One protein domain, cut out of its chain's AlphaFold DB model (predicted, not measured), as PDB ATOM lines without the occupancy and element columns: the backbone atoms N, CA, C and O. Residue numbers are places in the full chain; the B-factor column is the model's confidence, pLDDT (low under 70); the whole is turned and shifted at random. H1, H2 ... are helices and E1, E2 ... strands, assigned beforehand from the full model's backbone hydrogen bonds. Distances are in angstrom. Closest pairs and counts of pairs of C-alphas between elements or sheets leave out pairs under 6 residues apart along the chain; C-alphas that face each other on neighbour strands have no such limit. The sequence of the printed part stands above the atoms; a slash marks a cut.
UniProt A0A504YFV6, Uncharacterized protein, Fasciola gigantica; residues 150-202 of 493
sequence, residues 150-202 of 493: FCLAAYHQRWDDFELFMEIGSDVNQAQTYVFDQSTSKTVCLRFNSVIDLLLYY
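What this domain is: This is residues 150 to 202 of the 493 residues of an uncharacterized protein of Fasciola gigantica (UniProt A0A504YFV6). Three short helices lie nearly along one another, with H1 between H2 and H3, and beside them a two-stranded hairpin, E1 and E2, reaches away to a turn at residues 182 to 186. H2 and that turn lie at the two ends of the longest axis, and H1 has its centre nearest to the mean of the C-alphas, at 4.0 A. You have 53 printed residues, with three named helices and two named strands in the order H1, H2, E1, E2, H3; the class is mixed, helices and strands, and the sheet, E1 - E2, is antiparallel. The whole is only just compact, close to loose, with a radius of gyration of the C-alphas of 11.7 A, and elongated, with spans of 37 by 21 by 17 A.

Where its parts are: Find C-alpha 150 at (-88.504, 1.065, 177.389); from there H1, residues 150 to 155, runs 8.4 A from first to last C-alpha. Next comes H2, residues 159 to 167, 12.3 A long. Go on to C-alpha 176 at (-92.032, -5.414, 176.662), where E1, residues 176 to 181, begins its 17.0 A. E2, residues 187 to 192, comes back over 16.4 A. H3, residues 195 to 202, is 10.8 A long and ends at C-alpha 202, at (-92.711, 3.107, 167.275).

How they stand to each other: Start at H1, which touches H2; their closest C-alphas, those of Ala 153 and Phe 162, are 5.5 A apart. The two form a helical hairpin, at a shallow tilt of 9 degrees, opposite ways. H1 also touches H3, closest at the C-alphas of Ala 154 and Tyr 202, 6.8 A apart, at a shallow tilt of 8 degrees, the same way. H2 and H3 are apart. Now look from H1 to E1: their closest C-alphas, those of Cys 151 and Tyr 178, are 5.7 A apart. E1 and E2 are a hairpin of antiparallel neighbours at 164 degrees, where you will find N 178 and O 190 at 2.8 A and N 188 and O 180 at 3.0 A, within hydrogen-bond range. At its other end, the closest C-alphas of E2 and H3, those of Phe 192 and Leu 198, are 5.7 A apart. In H1, H2 and H3 every O i to N i+4 pair is within hydrogen-bond range.

The domain as a whole: The two C-alphas farthest apart, those of Glu 167 and Thr 184, are 37.0 A apart. The printed part has no cut. No link is long: H1 to H2, E1 to E2 and E2 to H3 are tight, and H2 to E1, with 8 residues, is short. The mean pLDDT of the printed part is 77.6; look for values under 70 at residue 169 and residues 182 to 187, of which 187 belongs to E2.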
ATOM      1  N   PHE A 150     -88.742   0.865 178.820       84.69
ATOM      2  CA  PHE A 150     -88.504   1.065 177.389       84.69
ATOM      3  C   PHE A 150     -89.767   1.538 176.678       84.69
ATOM      4  O   PHE A 150     -89.704   2.457 175.862       84.69
ATOM      5  N   CYS A 151     -90.924   0.953 177.004       83.62
ATOM      6  CA  CYS A 151     -92.195   1.376 176.425       83.62
ATOM      7  C   CYS A 151     -92.531   2.827 176.777       83.62
ATOM      8  O   CYS A 151     -92.967   3.578 175.908       83.62
ATOM      9  N   LEU A 152     -92.297   3.234 178.026       82.31
ATOM     10  CA  LEU A 152     -92.515   4.612 178.469       82.31
ATOM     11  C   LEU A 152     -91.564   5.592 177.769       82.31
ATOM     12  O   LEU A 152     -92.012   6.623 177.265       82.31
ATOM     13  N   ALA A 153     -90.275   5.256 177.676       83.94
ATOM     14  CA  ALA A 153     -89.295   6.072 176.963       83.94
ATOM     15  C   ALA A 153     -89.638   6.213 175.471       83.94
ATOM     16  O   ALA A 153     -89.654   7.329 174.949       83.94
ATOM     17  N   ALA A 154     -89.987   5.108 174.803       82.00
ATOM     18  CA  ALA A 154     -90.382   5.104 173.396       82.00
ATOM     19  C   ALA A 154     -91.675   5.905 173.158       82.00
ATOM     20  O   ALA A 154     -91.739   6.713 172.230       82.00
ATOM     21  N   TYR A 155     -92.681   5.750 174.028       79.38
ATOM     22  CA  TYR A 155     -93.943   6.491 173.944       79.38
ATOM     23  C   TYR A 155     -93.749   8.002 174.083       79.38
ATOM     24  O   TYR A 155     -94.291   8.773 173.291       79.38
ATOM     25  N   HIS A 156     -92.935   8.427 175.049       80.06
ATOM     26  CA  HIS A 156     -92.639   9.839 175.283       80.06
ATOM     27  C   HIS A 156     -91.501  10.392 174.410       80.06
ATOM     28  O   HIS A 156     -91.133  11.554 174.571       80.06
ATOM     29  N   GLN A 157     -90.959   9.593 173.483       75.69
ATOM     30  CA  GLN A 157     -89.837   9.953 172.602       75.69
ATOM     31  C   GLN A 157     -88.587  10.432 173.362       75.69
ATOM     32  O   GLN A 157     -87.839  11.280 172.874       75.69
ATOM     33  N   ARG A 158     -88.355   9.893 174.563       82.00
ATOM     34  CA  ARG A 158     -87.175  10.189 175.380       82.00
ATOM     35  C   ARG A 158     -86.066   9.197 175.053       82.00
ATOM     36  O   ARG A 158     -85.867   8.215 175.762       82.00
ATOM     37  N   TRP A 159     -85.384   9.436 173.937       82.88
ATOM     38  CA  TRP A 159     -84.341   8.534 173.440       82.88
ATOM     39  C   TRP A 159     -83.118   8.468 174.357       82.88
ATOM     40  O   TRP A 159     -82.550   7.394 174.489       82.88
ATOM     41  N   ASP A 160     -82.799   9.551 175.068       80.31
ATOM     42  CA  ASP A 160     -81.726   9.559 176.073       80.31
ATOM     43  C   ASP A 160     -82.044   8.606 177.243       80.31
ATOM     44  O   ASP A 160     -81.187   7.856 177.704       80.31
ATOM     45  N   ASP A 161     -83.307   8.579 177.692       80.94
ATOM     46  CA  ASP A 161     -83.765   7.634 178.721       80.94
ATOM     47  C   ASP A 161     -83.743   6.195 178.173       80.94
ATOM     48  O   ASP A 161     -83.376   5.258 178.881       80.94
ATOM     49  N   PHE A 162     -84.100   6.010 176.897       83.94
ATOM     50  CA  PHE A 162     -84.046   4.714 176.217       83.94
ATOM     51  C   PHE A 162     -82.608   4.174 176.130       83.94
ATOM     52  O   PHE A 162     -82.372   3.000 176.421       83.94
ATOM     53  N   GLU A 163     -81.650   5.031 175.772       81.94
ATOM     54  CA  GLU A 163     -80.217   4.728 175.737       81.94
ATOM     55  C   GLU A 163     -79.698   4.368 177.134       81.94
ATOM     56  O   GLU A 163     -79.066   3.328 177.320       81.94
ATOM     57  N   LEU A 164     -80.075   5.137 178.157       82.69
ATOM     58  CA  LEU A 164     -79.739   4.828 179.545       82.69
ATOM     59  C   LEU A 164     -80.266   3.445 179.976       82.69
ATOM     60  O   LEU A 164     -79.552   2.679 180.626       82.69
ATOM     61  N   PHE A 165     -81.496   3.078 179.603       82.69
ATOM     62  CA  PHE A 165     -82.053   1.754 179.924       82.69
ATOM     63  C   PHE A 165     -81.333   0.603 179.208       82.69
ATOM     64  O   PHE A 165     -81.231  -0.496 179.771       82.69
ATOM     65  N   MET A 166     -80.800   0.855 178.010       82.00
ATOM     66  CA  MET A 166     -79.916  -0.068 177.292       82.00
ATOM     67  C   MET A 166     -78.565  -0.242 178.006       82.00
ATOM     68  O   MET A 166     -78.043  -1.359 178.107       82.00
ATOM     69  N   GLU A 167     -77.996   0.843 178.531       80.00
ATOM     70  CA  GLU A 167     -76.709   0.833 179.236       80.00
ATOM     71  C   GLU A 167     -76.771   0.108 180.582       80.00
ATOM     72  O   GLU A 167     -75.871  -0.675 180.893       80.00
ATOM     73  N   ILE A 168     -77.860   0.293 181.340       80.19
ATOM     74  CA  ILE A 168     -78.076  -0.316 182.668       80.19
ATOM     75  C   ILE A 168     -78.087  -1.861 182.617       80.19
ATOM     76  O   ILE A 168     -77.930  -2.512 183.650       80.19
ATOM     77  N   GLY A 169     -78.178  -2.463 181.424       64.19
ATOM     78  CA  GLY A 169     -78.003  -3.906 181.229       64.19
ATOM     79  C   GLY A 169     -79.302  -4.701 181.280       64.19
ATOM     80  O   GLY A 169     -79.282  -5.875 181.635       64.19
ATOM     81  N   SER A 170     -80.420  -4.068 180.931       75.12
ATOM     82  CA  SER A 170     -81.698  -4.761 180.761       75.12
ATOM     83  C   SER A 170     -81.602  -5.808 179.646       75.12
ATOM     84  O   SER A 170     -80.930  -5.578 178.639       75.12
ATOM     85  N   ASP A 171     -82.292  -6.939 179.807       78.31
ATOM     86  CA  ASP A 171     -82.387  -7.948 178.753       78.31
ATOM     87  C   ASP A 171     -83.203  -7.396 177.573       78.31
ATOM     88  O   ASP A 171     -84.406  -7.137 177.678       78.31
ATOM     89  N   VAL A 172     -82.524  -7.190 176.444       81.38
ATOM     90  CA  VAL A 172     -83.091  -6.609 175.219       81.38
ATOM     91  C   VAL A 172     -84.072  -7.548 174.517       81.38
ATOM     92  O   VAL A 172     -84.914  -7.088 173.744       81.38
ATOM     93  N   ASN A 173     -83.997  -8.845 174.821       79.88
ATOM     94  CA  ASN A 173     -84.847  -9.889 174.257       79.88
ATOM     95  C   ASN A 173     -86.050 -10.210 175.153       79.88
ATOM     96  O   ASN A 173     -86.868 -11.062 174.816       79.88
ATOM     97  N   GLN A 174     -86.183  -9.522 176.290       81.69
ATOM     98  CA  GLN A 174     -87.341  -9.672 177.155       81.69
ATOM     99  C   GLN A 174     -88.579  -9.021 176.525       81.69
ATOM    100  O   GLN A 174     -88.504  -7.934 175.943       81.69
ATOM    101  N   ALA A 175     -89.739  -9.650 176.712       82.31
ATOM    102  CA  ALA A 175     -91.012  -9.094 176.279       82.31
ATOM    103  C   ALA A 175     -91.312  -7.756 176.977       82.31
ATOM    104  O   ALA A 175     -91.215  -7.631 178.200       82.31
ATOM    105  N   GLN A 176     -91.724  -6.761 176.196       85.12
ATOM    106  CA  GLN A 176     -92.032  -5.414 176.662       85.12
ATOM    107  C   GLN A 176     -93.543  -5.204 176.641       85.12
ATOM    108  O   GLN A 176     -94.203  -5.505 175.650       85.12
ATOM    109  N   THR A 177     -94.116  -4.693 177.733       82.94
ATOM    110  CA  THR A 177     -95.559  -4.430 177.804       82.94
ATOM    111  C   THR A 177     -95.840  -2.970 178.125       82.94
ATOM    112  O   THR A 177     -95.277  -2.407 179.064       82.94
ATOM    113  N   TYR A 178     -96.739  -2.369 177.353       82.12
ATOM    114  CA  TYR A 178     -97.256  -1.026 177.569       82.12
ATOM    115  C   TYR A 178     -98.763  -1.090 177.774       82.12
ATOM    116  O   TYR A 178     -99.485  -1.616 176.930       82.12
ATOM    117  N   VAL A 179     -99.245  -0.539 178.882       79.94
ATOM    118  CA  VAL A 179    -100.678  -0.436 179.166       79.94
ATOM    119  C   VAL A 179    -101.028   1.034 179.220       79.94
ATOM    120  O   VAL A 179    -100.414   1.761 179.995       79.94
ATOM    121  N   PHE A 180    -101.993   1.471 178.421       76.88
ATOM    122  CA  PHE A 180    -102.523   2.826 178.521       76.88
ATOM    123  C   PHE A 180    -104.045   2.809 178.524       76.88
ATOM    124  O   PHE A 180    -104.684   2.020 177.821       76.88
ATOM    125  N   ASP A 181    -104.608   3.707 179.320       70.25
ATOM    126  CA  ASP A 181    -106.045   3.896 179.407       70.25
ATOM    127  C   ASP A 181    -106.480   4.834 178.287       70.25
ATOM    128  O   ASP A 181    -106.044   5.987 178.209       70.25
ATOM    129  N   GLN A 182    -107.321   4.337 177.379       63.66
ATOM    130  CA  GLN A 182    -108.029   5.223 176.468       63.66
ATOM    131  C   GLN A 182    -109.148   5.927 177.236       63.66
ATOM    132  O   GLN A 182    -109.807   5.330 178.089       63.66
ATOM    133  N   SER A 183    -109.397   7.192 176.890       59.06
ATOM    134  CA  SER A 183    -110.451   8.048 177.461       59.06
ATOM    135  C   SER A 183    -111.860   7.434 177.420       59.06
ATOM    136  O   SER A 183    -112.765   7.916 178.089       59.06
ATOM    137  N   THR A 184    -112.044   6.349 176.668       53.88
ATOM    138  CA  THR A 184    -113.294   5.611 176.460       53.88
ATOM    139  C   THR A 184    -113.432   4.353 177.329       53.88
ATOM    140  O   THR A 184    -114.159   3.435 176.955       53.88
ATOM    141  N   SER A 185    -112.772   4.277 178.494       57.62
ATOM    142  CA  SER A 185    -112.843   3.162 179.473       57.62
ATOM    143  C   SER A 185    -112.282   1.803 179.015       57.62
ATOM    144  O   SER A 185    -112.384   0.813 179.737       57.62
ATOM    145  N   LYS A 186    -111.630   1.743 177.847       61.97
ATOM    146  CA  LYS A 186    -110.913   0.549 177.377       61.97
ATOM    147  C   LYS A 186    -109.417   0.675 177.672       61.97
ATOM    148  O   LYS A 186    -108.728   1.520 177.103       61.97
ATOM    149  N   THR A 187    -108.910  -0.197 178.540       69.50
ATOM    150  CA  THR A 187    -107.470  -0.385 178.760       69.50
ATOM    151  C   THR A 187    -106.876  -1.096 177.547       69.50
ATOM    152  O   THR A 187    -107.236  -2.246 177.271       69.50
ATOM    153  N   VAL A 188    -105.967  -0.449 176.820       72.75
ATOM    154  CA  VAL A 188    -105.261  -1.077 175.698       72.75
ATOM    155  C   VAL A 188    -103.888  -1.536 176.176       72.75
ATOM    156  O   VAL A 188    -103.090  -0.748 176.684       72.75
ATOM    157  N   CYS A 189    -103.615  -2.830 176.012       76.25
ATOM    158  CA  CYS A 189    -102.342  -3.456 176.356       76.25
ATOM    159  C   CYS A 189    -101.585  -3.798 175.069       76.25
ATOM    160  O   CYS A 189    -101.972  -4.717 174.350       76.25
ATOM    161  N   LEU A 190    -100.491  -3.090 174.798       78.69
ATOM    162  CA  LEU A 190     -99.547  -3.425 173.734       78.69
ATOM    163  C   LEU A 190     -98.460  -4.333 174.304       78.69
ATOM    164  O   LEU A 190     -97.846  -4.005 175.320       78.69
ATOM    165  N   ARG A 191     -98.218  -5.469 173.652       80.44
ATOM    166  CA  ARG A 191     -97.143  -6.401 174.002       80.44
ATOM    167  C   ARG A 191     -96.193  -6.534 172.827       80.44
ATOM    168  O   ARG A 191     -96.643  -6.722 171.706       80.44
ATOM    169  N   PHE A 192     -94.905  -6.461 173.116       79.44
ATOM    170  CA  PHE A 192     -93.809  -6.633 172.176       79.44
ATOM    171  C   PHE A 192     -92.944  -7.790 172.662       79.44
ATOM    172  O   PHE A 192     -92.756  -7.938 173.870       79.44
ATOM    173  N   ASN A 193     -92.409  -8.599 171.751       77.25
ATOM    174  CA  ASN A 193     -91.599  -9.754 172.148       77.25
ATOM    175  C   ASN A 193     -90.184  -9.350 172.583       77.25
ATOM    176  O   ASN A 193     -89.547 -10.098 173.314       77.25
ATOM    177  N   SER A 194     -89.727  -8.158 172.197       80.81
ATOM    178  CA  SER A 194     -88.397  -7.638 172.514       80.81
ATOM    179  C   SER A 194     -88.355  -6.103 172.517       80.81
ATOM    180  O   SER A 194     -89.299  -5.420 172.102       80.81
ATOM    181  N   VAL A 195     -87.228  -5.541 172.964       83.62
ATOM    182  CA  VAL A 195     -86.945  -4.097 172.882       83.62
ATOM    183  C   VAL A 195     -86.780  -3.645 171.428       83.62
ATOM    184  O   VAL A 195     -87.170  -2.525 171.088       83.62
ATOM    185  N   ILE A 196     -86.256  -4.507 170.549       82.12
ATOM    186  CA  ILE A 196     -86.136  -4.182 169.125       82.12
ATOM    187  C   ILE A 196     -87.511  -4.128 168.447       82.12
ATOM    188  O   ILE A 196     -87.772  -3.189 167.697       82.12
ATOM    189  N   ASP A 197     -88.431  -5.034 168.782       75.31
ATOM    190  CA  ASP A 197     -89.799  -5.018 168.244       75.31
ATOM    191  C   ASP A 197     -90.552  -3.753 168.654       75.31
ATOM    192  O   ASP A 197     -91.230  -3.124 167.840       75.31
ATOM    193  N   LEU A 198     -90.376  -3.345 169.912       82.69
ATOM    194  CA  LEU A 198     -90.883  -2.080 170.429       82.69
ATOM    195  C   LEU A 198     -90.323  -0.890 169.635       82.69
ATOM    196  O   LEU A 198     -91.089  -0.040 169.175       82.69
ATOM    197  N   LEU A 199     -88.998  -0.817 169.471       81.00
ATOM    198  CA  LEU A 199     -88.342   0.269 168.740       81.00
ATOM    199  C   LEU A 199     -88.872   0.358 167.301       81.00
ATOM    200  O   LEU A 199     -89.236   1.439 166.830       81.00
ATOM    201  N   LEU A 200     -88.962  -0.785 166.621       74.88
ATOM    202  CA  LEU A 200     -89.423  -0.878 165.239       74.88
ATOM    203  C   LEU A 200     -90.890  -0.471 165.095       74.88
ATOM    204  O   LEU A 200     -91.208   0.304 164.191       74.88
ATOM    205  N   TYR A 201     -91.760  -0.906 166.009       76.31
ATOM    206  CA  TYR A 201     -93.166  -0.501 166.030       76.31
ATOM    207  C   TYR A 201     -93.324   1.018 166.151       76.31
ATOM    208  O   TYR A 201     -94.069   1.633 165.386       76.31
ATOM    209  N   TYR A 202     -92.603   1.658 167.078       75.50
ATOM    210  CA  TYR A 202     -92.711   3.107 167.275       75.50
ATOM    211  C   TYR A 202     -92.193   3.903 166.077       75.50
ATOM    212  O   TYR A 202     -92.792   4.916 165.704       75.50
TER     213      TYR A 202